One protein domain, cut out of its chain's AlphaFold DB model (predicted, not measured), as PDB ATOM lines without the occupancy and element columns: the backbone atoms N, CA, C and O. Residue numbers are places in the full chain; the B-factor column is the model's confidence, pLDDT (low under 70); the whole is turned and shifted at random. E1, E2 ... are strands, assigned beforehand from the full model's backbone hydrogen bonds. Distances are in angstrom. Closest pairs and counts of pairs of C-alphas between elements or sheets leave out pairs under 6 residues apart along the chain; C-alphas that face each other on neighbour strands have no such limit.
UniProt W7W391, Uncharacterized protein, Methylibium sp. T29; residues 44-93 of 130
ATOM      1  N   THR A  44      16.478 -24.656 -45.493       92.56
ATOM      2  CA  THR A  44      17.547 -25.529 -44.984       92.56
ATOM      3  C   THR A  44      16.913 -26.659 -44.171       92.56
ATOM      4  O   THR A  44      16.381 -26.372 -43.099       92.56
ATOM      5  N   PRO A  45      16.920 -27.918 -44.644       92.31
ATOM      6  CA  PRO A  45      16.279 -29.033 -43.947       92.31
ATOM      7  C   PRO A  45      16.871 -29.251 -42.553       92.31
ATOM      8  O   PRO A  45      18.088 -29.209 -42.381       92.31
ATOM      9  N   VAL A  46      16.013 -29.501 -41.566       92.88
ATOM     10  CA  VAL A  46      16.421 -29.763 -40.177       92.88
ATOM     11  C   VAL A  46      16.117 -31.204 -39.801       92.88
ATOM     12  O   VAL A  46      17.014 -31.930 -39.381       92.88
ATOM     13  N   ALA A  47      14.865 -31.620 -39.982       92.00
ATOM     14  CA  ALA A  47      14.410 -32.966 -39.672       92.00
ATOM     15  C   ALA A  47      13.315 -33.387 -40.649       92.00
ATOM     16  O   ALA A  47      12.497 -32.568 -41.078       92.00
ATOM     17  N   ASN A  48      13.281 -34.672 -40.978       91.81
ATOM     18  CA  ASN A  48      12.173 -35.282 -41.693       91.81
ATOM     19  C   ASN A  48      11.936 -36.708 -41.209       91.81
ATOM     20  O   ASN A  48      12.827 -37.347 -40.646       91.81
ATOM     21  N   LEU A  49      10.711 -37.162 -41.436       91.25
ATOM     22  CA  LEU A  49      10.292 -38.544 -41.303       91.25
ATOM     23  C   LEU A  49       9.412 -38.865 -42.504       91.25
ATOM     24  O   LEU A  49       8.476 -38.121 -42.802       91.25
ATOM     25  N   SER A  50       9.725 -39.965 -43.174       90.94
ATOM     26  CA  SER A  50       8.905 -40.538 -44.236       90.94
ATOM     27  C   SER A  50       8.353 -41.876 -43.765       90.94
ATOM     28  O   SER A  50       9.057 -42.615 -43.073       90.94
ATOM     29  N   SER A  51       7.105 -42.179 -44.117       86.31
ATOM     30  CA  SER A  51       6.524 -43.506 -43.886       86.31
ATOM     31  C   SER A  51       6.793 -44.474 -45.037       86.31
ATOM     32  O   SER A  51       6.490 -45.652 -44.917       86.31
ATOM     33  N   ASP A  52       7.360 -44.002 -46.145       80.94
ATOM     34  CA  ASP A  52       7.735 -44.834 -47.283       80.94
ATOM     35  C   ASP A  52       9.066 -44.375 -47.899       80.94
ATOM     36  O   ASP A  52       9.498 -43.233 -47.725       80.94
ATOM     37  N   ASP A  53       9.730 -45.273 -48.628       77.88
ATOM     38  CA  ASP A  53      11.011 -44.979 -49.286       77.88
ATOM     39  C   ASP A  53      10.873 -43.960 -50.433       77.88
ATOM     40  O   ASP A  53      11.856 -43.362 -50.869       77.88
ATOM     41  N   GLU A  54       9.652 -43.745 -50.930       81.62
ATOM     42  CA  GLU A  54       9.353 -42.880 -52.077       81.62
ATOM     43  C   GLU A  54       8.944 -41.450 -51.677       81.62
ATOM     44  O   GLU A  54       8.644 -40.628 -52.545       81.62
ATOM     45  N   ALA A  55       8.915 -41.146 -50.376       83.44
ATOM     46  CA  ALA A  55       8.406 -39.903 -49.807       83.44
ATOM     47  C   ALA A  55       7.015 -39.487 -50.336       83.44
ATOM     48  O   ALA A  55       6.746 -38.306 -50.587       83.44
ATOM     49  N   LYS A  56       6.092 -40.442 -50.491       87.31
ATOM     50  CA  LYS A  56       4.682 -40.154 -50.806       87.31
ATOM     51  C   LYS A  56       3.918 -39.681 -49.575       87.31
ATOM     52  O   LYS A  56       2.999 -38.868 -49.716       87.31
ATOM     53  N   SER A  57       4.314 -40.125 -48.382       91.75
ATOM     54  CA  SER A  57       3.823 -39.581 -47.121       91.75
ATOM     55  C   SER A  57       4.963 -39.257 -46.155       91.75
ATOM     56  O   SER A  57       5.738 -40.119 -45.753       91.75
ATOM     57  N   PHE A  58       5.062 -37.984 -45.776       92.81
ATOM     58  CA  PHE A  58       6.130 -37.490 -44.916       92.81
ATOM     59  C   PHE A  58       5.742 -36.234 -44.143       92.81
ATOM     60  O   PHE A  58       4.839 -35.482 -44.521       92.81
ATOM     61  N   VAL A  59       6.524 -35.965 -43.103       93.62
ATOM     62  CA  VAL A  59       6.571 -34.677 -42.415       93.62
ATOM     63  C   VAL A  59       8.015 -34.187 -42.417       93.62
ATOM     64  O   VAL A  59       8.939 -34.956 -42.151       93.62
ATOM     65  N   CYS A  60       8.242 -32.909 -42.726       93.00
ATOM     66  CA  CYS A  60       9.567 -32.310 -42.585       93.00
ATOM     67  C   CYS A  60       9.521 -30.874 -42.076       93.00
ATOM     68  O   CYS A  60       8.619 -30.111 -42.416       93.00
ATOM     69  N   VAL A  61      10.555 -30.497 -41.329       94.62
ATOM     70  CA  VAL A  61      10.802 -29.132 -40.871       94.62
ATOM     71  C   VAL A  61      12.151 -28.659 -41.404       94.62
ATOM     72  O   VAL A  61      13.143 -29.390 -41.370       94.62
ATOM     73  N   GLY A  62      12.196 -27.420 -41.885       94.69
ATOM     74  CA  GLY A  62      13.420 -26.737 -42.301       94.69
ATOM     75  C   GLY A  62      13.436 -25.278 -41.855       94.69
ATOM     76  O   GLY A  62      12.405 -24.735 -41.477       94.69
ATOM     77  N   PHE A  63      14.593 -24.624 -41.904       94.94
ATOM     78  CA  PHE A  63      14.699 -23.184 -41.684       94.94
ATOM     79  C   PHE A  63      14.370 -22.404 -42.954       94.94
ATOM     80  O   PHE A  63      14.903 -22.701 -44.025       94.94
ATOM     81  N   ASN A  64      13.568 -21.353 -42.805       93.56
ATOM     82  CA  ASN A  64      13.343 -20.371 -43.858       93.56
ATOM     83  C   ASN A  64      14.551 -19.460 -44.011       93.56
ATOM     84  O   ASN A  64      15.119 -18.977 -43.013       93.56
ATOM     85  N   ARG A  65      14.852 -19.114 -45.262       90.38
ATOM     86  CA  ARG A  65      15.660 -17.931 -45.565       90.38
ATOM     87  C   ARG A  65      14.960 -16.687 -45.015       90.38
ATOM     88  O   ARG A  65      13.765 -16.725 -44.737       90.38
ATOM     89  N   LYS A  66      15.696 -15.612 -44.735       91.06
ATOM     90  CA  LYS A  66      15.111 -14.425 -44.079       91.06
ATOM     91  C   LYS A  66      14.189 -13.659 -45.025       91.06
ATOM     92  O   LYS A  66      13.186 -13.116 -44.584       91.06
ATOM     93  N   GLU A  67      14.555 -13.650 -46.295       91.56
ATOM     94  CA  GLU A  67      13.893 -13.009 -47.423       91.56
ATOM     95  C   GLU A  67      12.560 -13.668 -47.807       91.56
ATOM     96  O   GLU A  67      11.671 -12.981 -48.293       91.56
ATOM     97  N   ASP A  68      12.394 -14.962 -47.522       87.44
ATOM     98  CA  ASP A  68      11.195 -15.733 -47.885       87.44
ATOM     99  C   ASP A  68      10.126 -15.745 -46.778       87.44
ATOM    100  O   ASP A  68       9.154 -16.497 -46.846       87.44
ATOM    101  N   ARG A  69      10.319 -14.975 -45.701       90.25
ATOM    102  CA  ARG A  69       9.409 -14.973 -44.548       90.25
ATOM    103  C   ARG A  69       8.286 -13.973 -44.753       90.25
ATOM    104  O   ARG A  69       8.550 -12.829 -45.109       90.25
ATOM    105  N   ALA A  70       7.056 -14.384 -44.448       88.81
ATOM    106  CA  ALA A  70       5.925 -13.463 -44.426       88.81
ATOM    107  C   ALA A  70       6.054 -12.484 -43.249       88.81
ATOM    108  O   ALA A  70       5.889 -11.278 -43.431       88.81
ATOM    109  N   ILE A  71       6.431 -12.990 -42.068       92.69
ATOM    110  CA  ILE A  71       6.821 -12.168 -40.916       92.69
ATOM    111  C   ILE A  71       8.198 -12.574 -40.361       92.69
ATOM    112  O   ILE A  71       8.614 -13.725 -40.495       92.69
ATOM    113  N   PRO A  72       8.946 -11.665 -39.702       93.50
ATOM    114  CA  PRO A  72      10.308 -11.947 -39.222       93.50
ATOM    115  C   PRO A  72      10.454 -13.207 -38.351       93.50
ATOM    116  O   PRO A  72      11.518 -13.846 -38.340       93.50
ATOM    117  N   GLN A  73       9.394 -13.542 -37.620       95.88
ATOM    118  CA  GLN A  73       9.291 -14.643 -36.673       95.88
ATOM    119  C   GLN A  73       9.181 -16.013 -37.357       95.88
ATOM    120  O   GLN A  73       9.605 -16.995 -36.742       95.88
ATOM    121  N   ASP A  74       8.747 -16.072 -38.624       94.81
ATOM    122  CA  ASP A  74       8.528 -17.301 -39.401       94.81
ATOM    123  C   ASP A  74       9.843 -17.974 -39.797       94.81
ATOM    124  O   ASP A  74      10.294 -17.986 -40.948       94.81
ATOM    125  N   ARG A  75      10.537 -18.512 -38.805       95.94
ATOM    126  CA  ARG A  75      11.866 -19.088 -38.973       95.94
ATOM    127  C   ARG A  75      11.838 -20.475 -39.590       95.94
ATOM    128  O   ARG A  75      12.900 -20.920 -40.023       95.94
ATOM    129  N   PHE A  76      10.687 -21.135 -39.632       96.00
ATOM    130  CA  PHE A  76      10.567 -22.532 -40.020       96.00
ATOM    131  C   PHE A  76       9.610 -22.717 -41.201       96.00
ATOM    132  O   PHE A  76       8.618 -22.010 -41.326       96.00
ATOM    133  N   THR A  77       9.895 -23.683 -42.067       94.50
ATOM    134  CA  THR A  77       8.915 -24.265 -42.988       94.50
ATOM    135  C   THR A  77       8.551 -25.639 -42.459       94.50
ATOM    136  O   THR A  77       9.446 -26.464 -42.262       94.50
ATOM    137  N   LEU A  78       7.257 -25.897 -42.288       94.62
ATOM    138  CA  LEU A  78       6.711 -27.233 -42.058       94.62
ATOM    139  C   LEU A  78       6.085 -27.728 -43.362       94.62
ATOM    140  O   LEU A  78       5.326 -27.004 -44.008       94.62
ATOM    141  N   CYS A  79       6.394 -28.961 -43.744       94.06
ATOM    142  CA  CYS A  79       5.698 -29.678 -44.804       94.06
ATOM    143  C   CYS A  79       5.036 -30.915 -44.217       94.06
ATOM    144  O   CYS A  79       5.702 -31.690 -43.533       94.06
ATOM    145  N   TRP A  80       3.771 -31.123 -44.559       95.12
ATOM    146  CA  TRP A  80       3.033 -32.339 -44.255       95.12
ATOM    147  C   TRP A  80       2.416 -32.853 -45.545       95.12
ATOM    148  O   TRP A  80       1.582 -32.182 -46.148       95.12
ATOM    149  N   LYS A  81       2.833 -34.040 -45.978       93.81
ATOM    150  CA  LYS A  81       2.271 -34.694 -47.155       93.81
ATOM    151  C   LYS A  81       1.771 -36.090 -46.809       93.81
ATOM    152  O   LYS A  81       2.461 -36.858 -46.145       93.81
ATOM    153  N   ASN A  82       0.574 -36.419 -47.272       93.00
ATOM    154  CA  ASN A  82       0.038 -37.772 -47.358       93.00
ATOM    155  C   ASN A  82      -0.967 -37.834 -48.527       93.00
ATOM    156  O   ASN A  82      -1.007 -36.940 -49.372       93.00
ATOM    157  N   LYS A  83      -1.781 -38.891 -48.606       91.75
ATOM    158  CA  LYS A  83      -2.771 -39.059 -49.684       91.75
ATOM    159  C   LYS A  83      -3.845 -37.955 -49.726       91.75
ATOM    160  O   LYS A  83      -4.421 -37.722 -50.784       91.75
ATOM    161  N   VAL A  84      -4.149 -37.333 -48.591       93.56
ATOM    162  CA  VAL A  84      -5.268 -36.389 -48.409       93.56
ATOM    163  C   VAL A  84      -4.776 -34.955 -48.208       93.56
ATOM    164  O   VAL A  84      -5.421 -34.013 -48.653       93.56
ATOM    165  N   VAL A  85      -3.635 -34.791 -47.544       93.19
ATOM    166  CA  VAL A  85      -3.070 -33.511 -47.120       93.19
ATOM    167  C   VAL A  85      -1.784 -33.257 -47.896       93.19
ATOM    168  O   VAL A  85      -0.906 -34.117 -47.940       93.19
ATOM    169  N   ASP A  86      -1.655 -32.069 -48.480       94.50
ATOM    170  CA  ASP A  86      -0.423 -31.598 -49.115       94.50
ATOM    171  C   ASP A  86      -0.136 -30.163 -48.659       94.50
ATOM    172  O   ASP A  86      -0.304 -29.197 -49.398       94.50
ATOM    173  N   GLU A  87       0.275 -30.037 -47.401       93.50
ATOM    174  CA  GLU A  87       0.428 -28.759 -46.719       93.50
ATOM    175  C   GLU A  87       1.884 -28.307 -46.658       93.50
ATOM    176  O   GLU A  87       2.827 -29.093 -46.459       93.50
ATOM    177  N   ARG A  88       2.067 -26.999 -46.822       93.31
ATOM    178  CA  ARG A  88       3.343 -26.310 -46.635       93.31
ATOM    179  C   ARG A  88       3.065 -24.931 -46.069       93.31
ATOM    180  O   ARG A  88       2.463 -24.102 -46.743       93.31
ATOM    181  N   GLY A  89       3.586 -24.664 -44.880       92.69
ATOM    182  CA  GLY A  89       3.450 -23.358 -44.244       92.69
ATOM    183  C   GLY A  89       4.782 -22.806 -43.772       92.69
ATOM    184  O   GLY A  89       5.750 -23.551 -43.601       92.69
ATOM    185  N   HIS A  90       4.793 -21.499 -43.531       94.25
ATOM    186  CA  HIS A  90       5.839 -20.789 -42.805       94.25
ATOM    187  C   HIS A  90       5.357 -20.622 -41.358       94.25
ATOM    188  O   HIS A  90       4.217 -20.230 -41.145       94.25
ATOM    189  N   TRP A  91       6.190 -21.018 -40.401       95.62
ATOM    190  CA  TRP A  91       5.838 -21.183 -38.991       95.62
ATOM    191  C   TRP A  91       6.888 -20.487 -38.139       95.62
ATOM    192  O   TRP A  91       8.094 -20.531 -38.443       95.62
ATOM    193  N   ASP A  92       6.454 -19.886 -37.044       96.56
ATOM    194  CA  ASP A  92       7.358 -19.435 -36.007       96.56
ATOM    195  C   ASP A  92       7.688 -20.568 -35.013       96.56
ATOM    196  O   ASP A  92       7.309 -21.733 -35.162       96.56
ATOM    197  N   LYS A  93       8.506 -20.253 -34.002       95.62
ATOM    198  CA  LYS A  93       8.890 -21.238 -32.977       95.62
ATOM    199  C   LYS A  93       7.690 -21.668 -32.126       95.62
ATOM    200  O   LYS A  93       7.652 -22.812 -31.674       95.62
TER     201      LYS A  93
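AT A GLANCE: This is residues 44 to 93 of the 130 residues of an uncharacterized protein of Methylibium sp. T29 (UniProt W7W391). Picture a single twisted sheet of four strands, laid side by side as a slab one layer thick, with the chain folding back after each strand to form the next. Both faces of the sheet are bare of any named helix, and the long link of residues 65 to 75 makes a loop beyond one end of the strands, opposite the end where the turns after E1 and E3 lie. The printed part has 50 residues with four named strands, E1, E2, E3 and E4, which stand in that same order across the sheet, each antiparallel to its neighbour, and the class is all strand. It is only just compact, close to loose, with a radius of gyration of the C-alphas of 11.7 A, and its elongated outline spans 34 by 20 by 16 A.

HOW THE PARTS SIT: Start at E1, residues 44 to 50, an edge strand, which forms a hairpin with E2, residues 58 to 64; look at N 46 and O 61, 2.9 A apart and within hydrogen-bond range. E2 forms the next hairpin with E3, residues 76 to 81, at 161 degrees between their directions, and N 60 and O 79 are within hydrogen-bond range at 2.9 A. E3 forms a hairpin with E4, residues 86 to 91, the other edge strand, where N 89 and O 78 are within hydrogen-bond range at 3.0 A. The four make a meander, each strand the antiparallel neighbour of the one before. E1 and E4 are apart.

IN THESE COORDINATES: Find C-alpha 44 at (17.547, -25.529, -44.984); from there E1 runs 17.3 A to C-alpha 50. E2 covers 18.6 A from Phe 58 to Asn 64, and E3 16.4 A from Phe 76 to Lys 81. E4 runs 15.8 A from Asp 86 to Trp 91, whose C-alpha is at (5.838, -21.183, -38.991).

THE WHOLE: Look to the C-alphas of Asp 53 and Pro 72 for the two farthest apart, at 34.5 A. The link from E2 to E3 is long, with 11 residues, while that from E3 to E4 is tight. The printed part has no cut, and no printed residue has a pLDDT under 70.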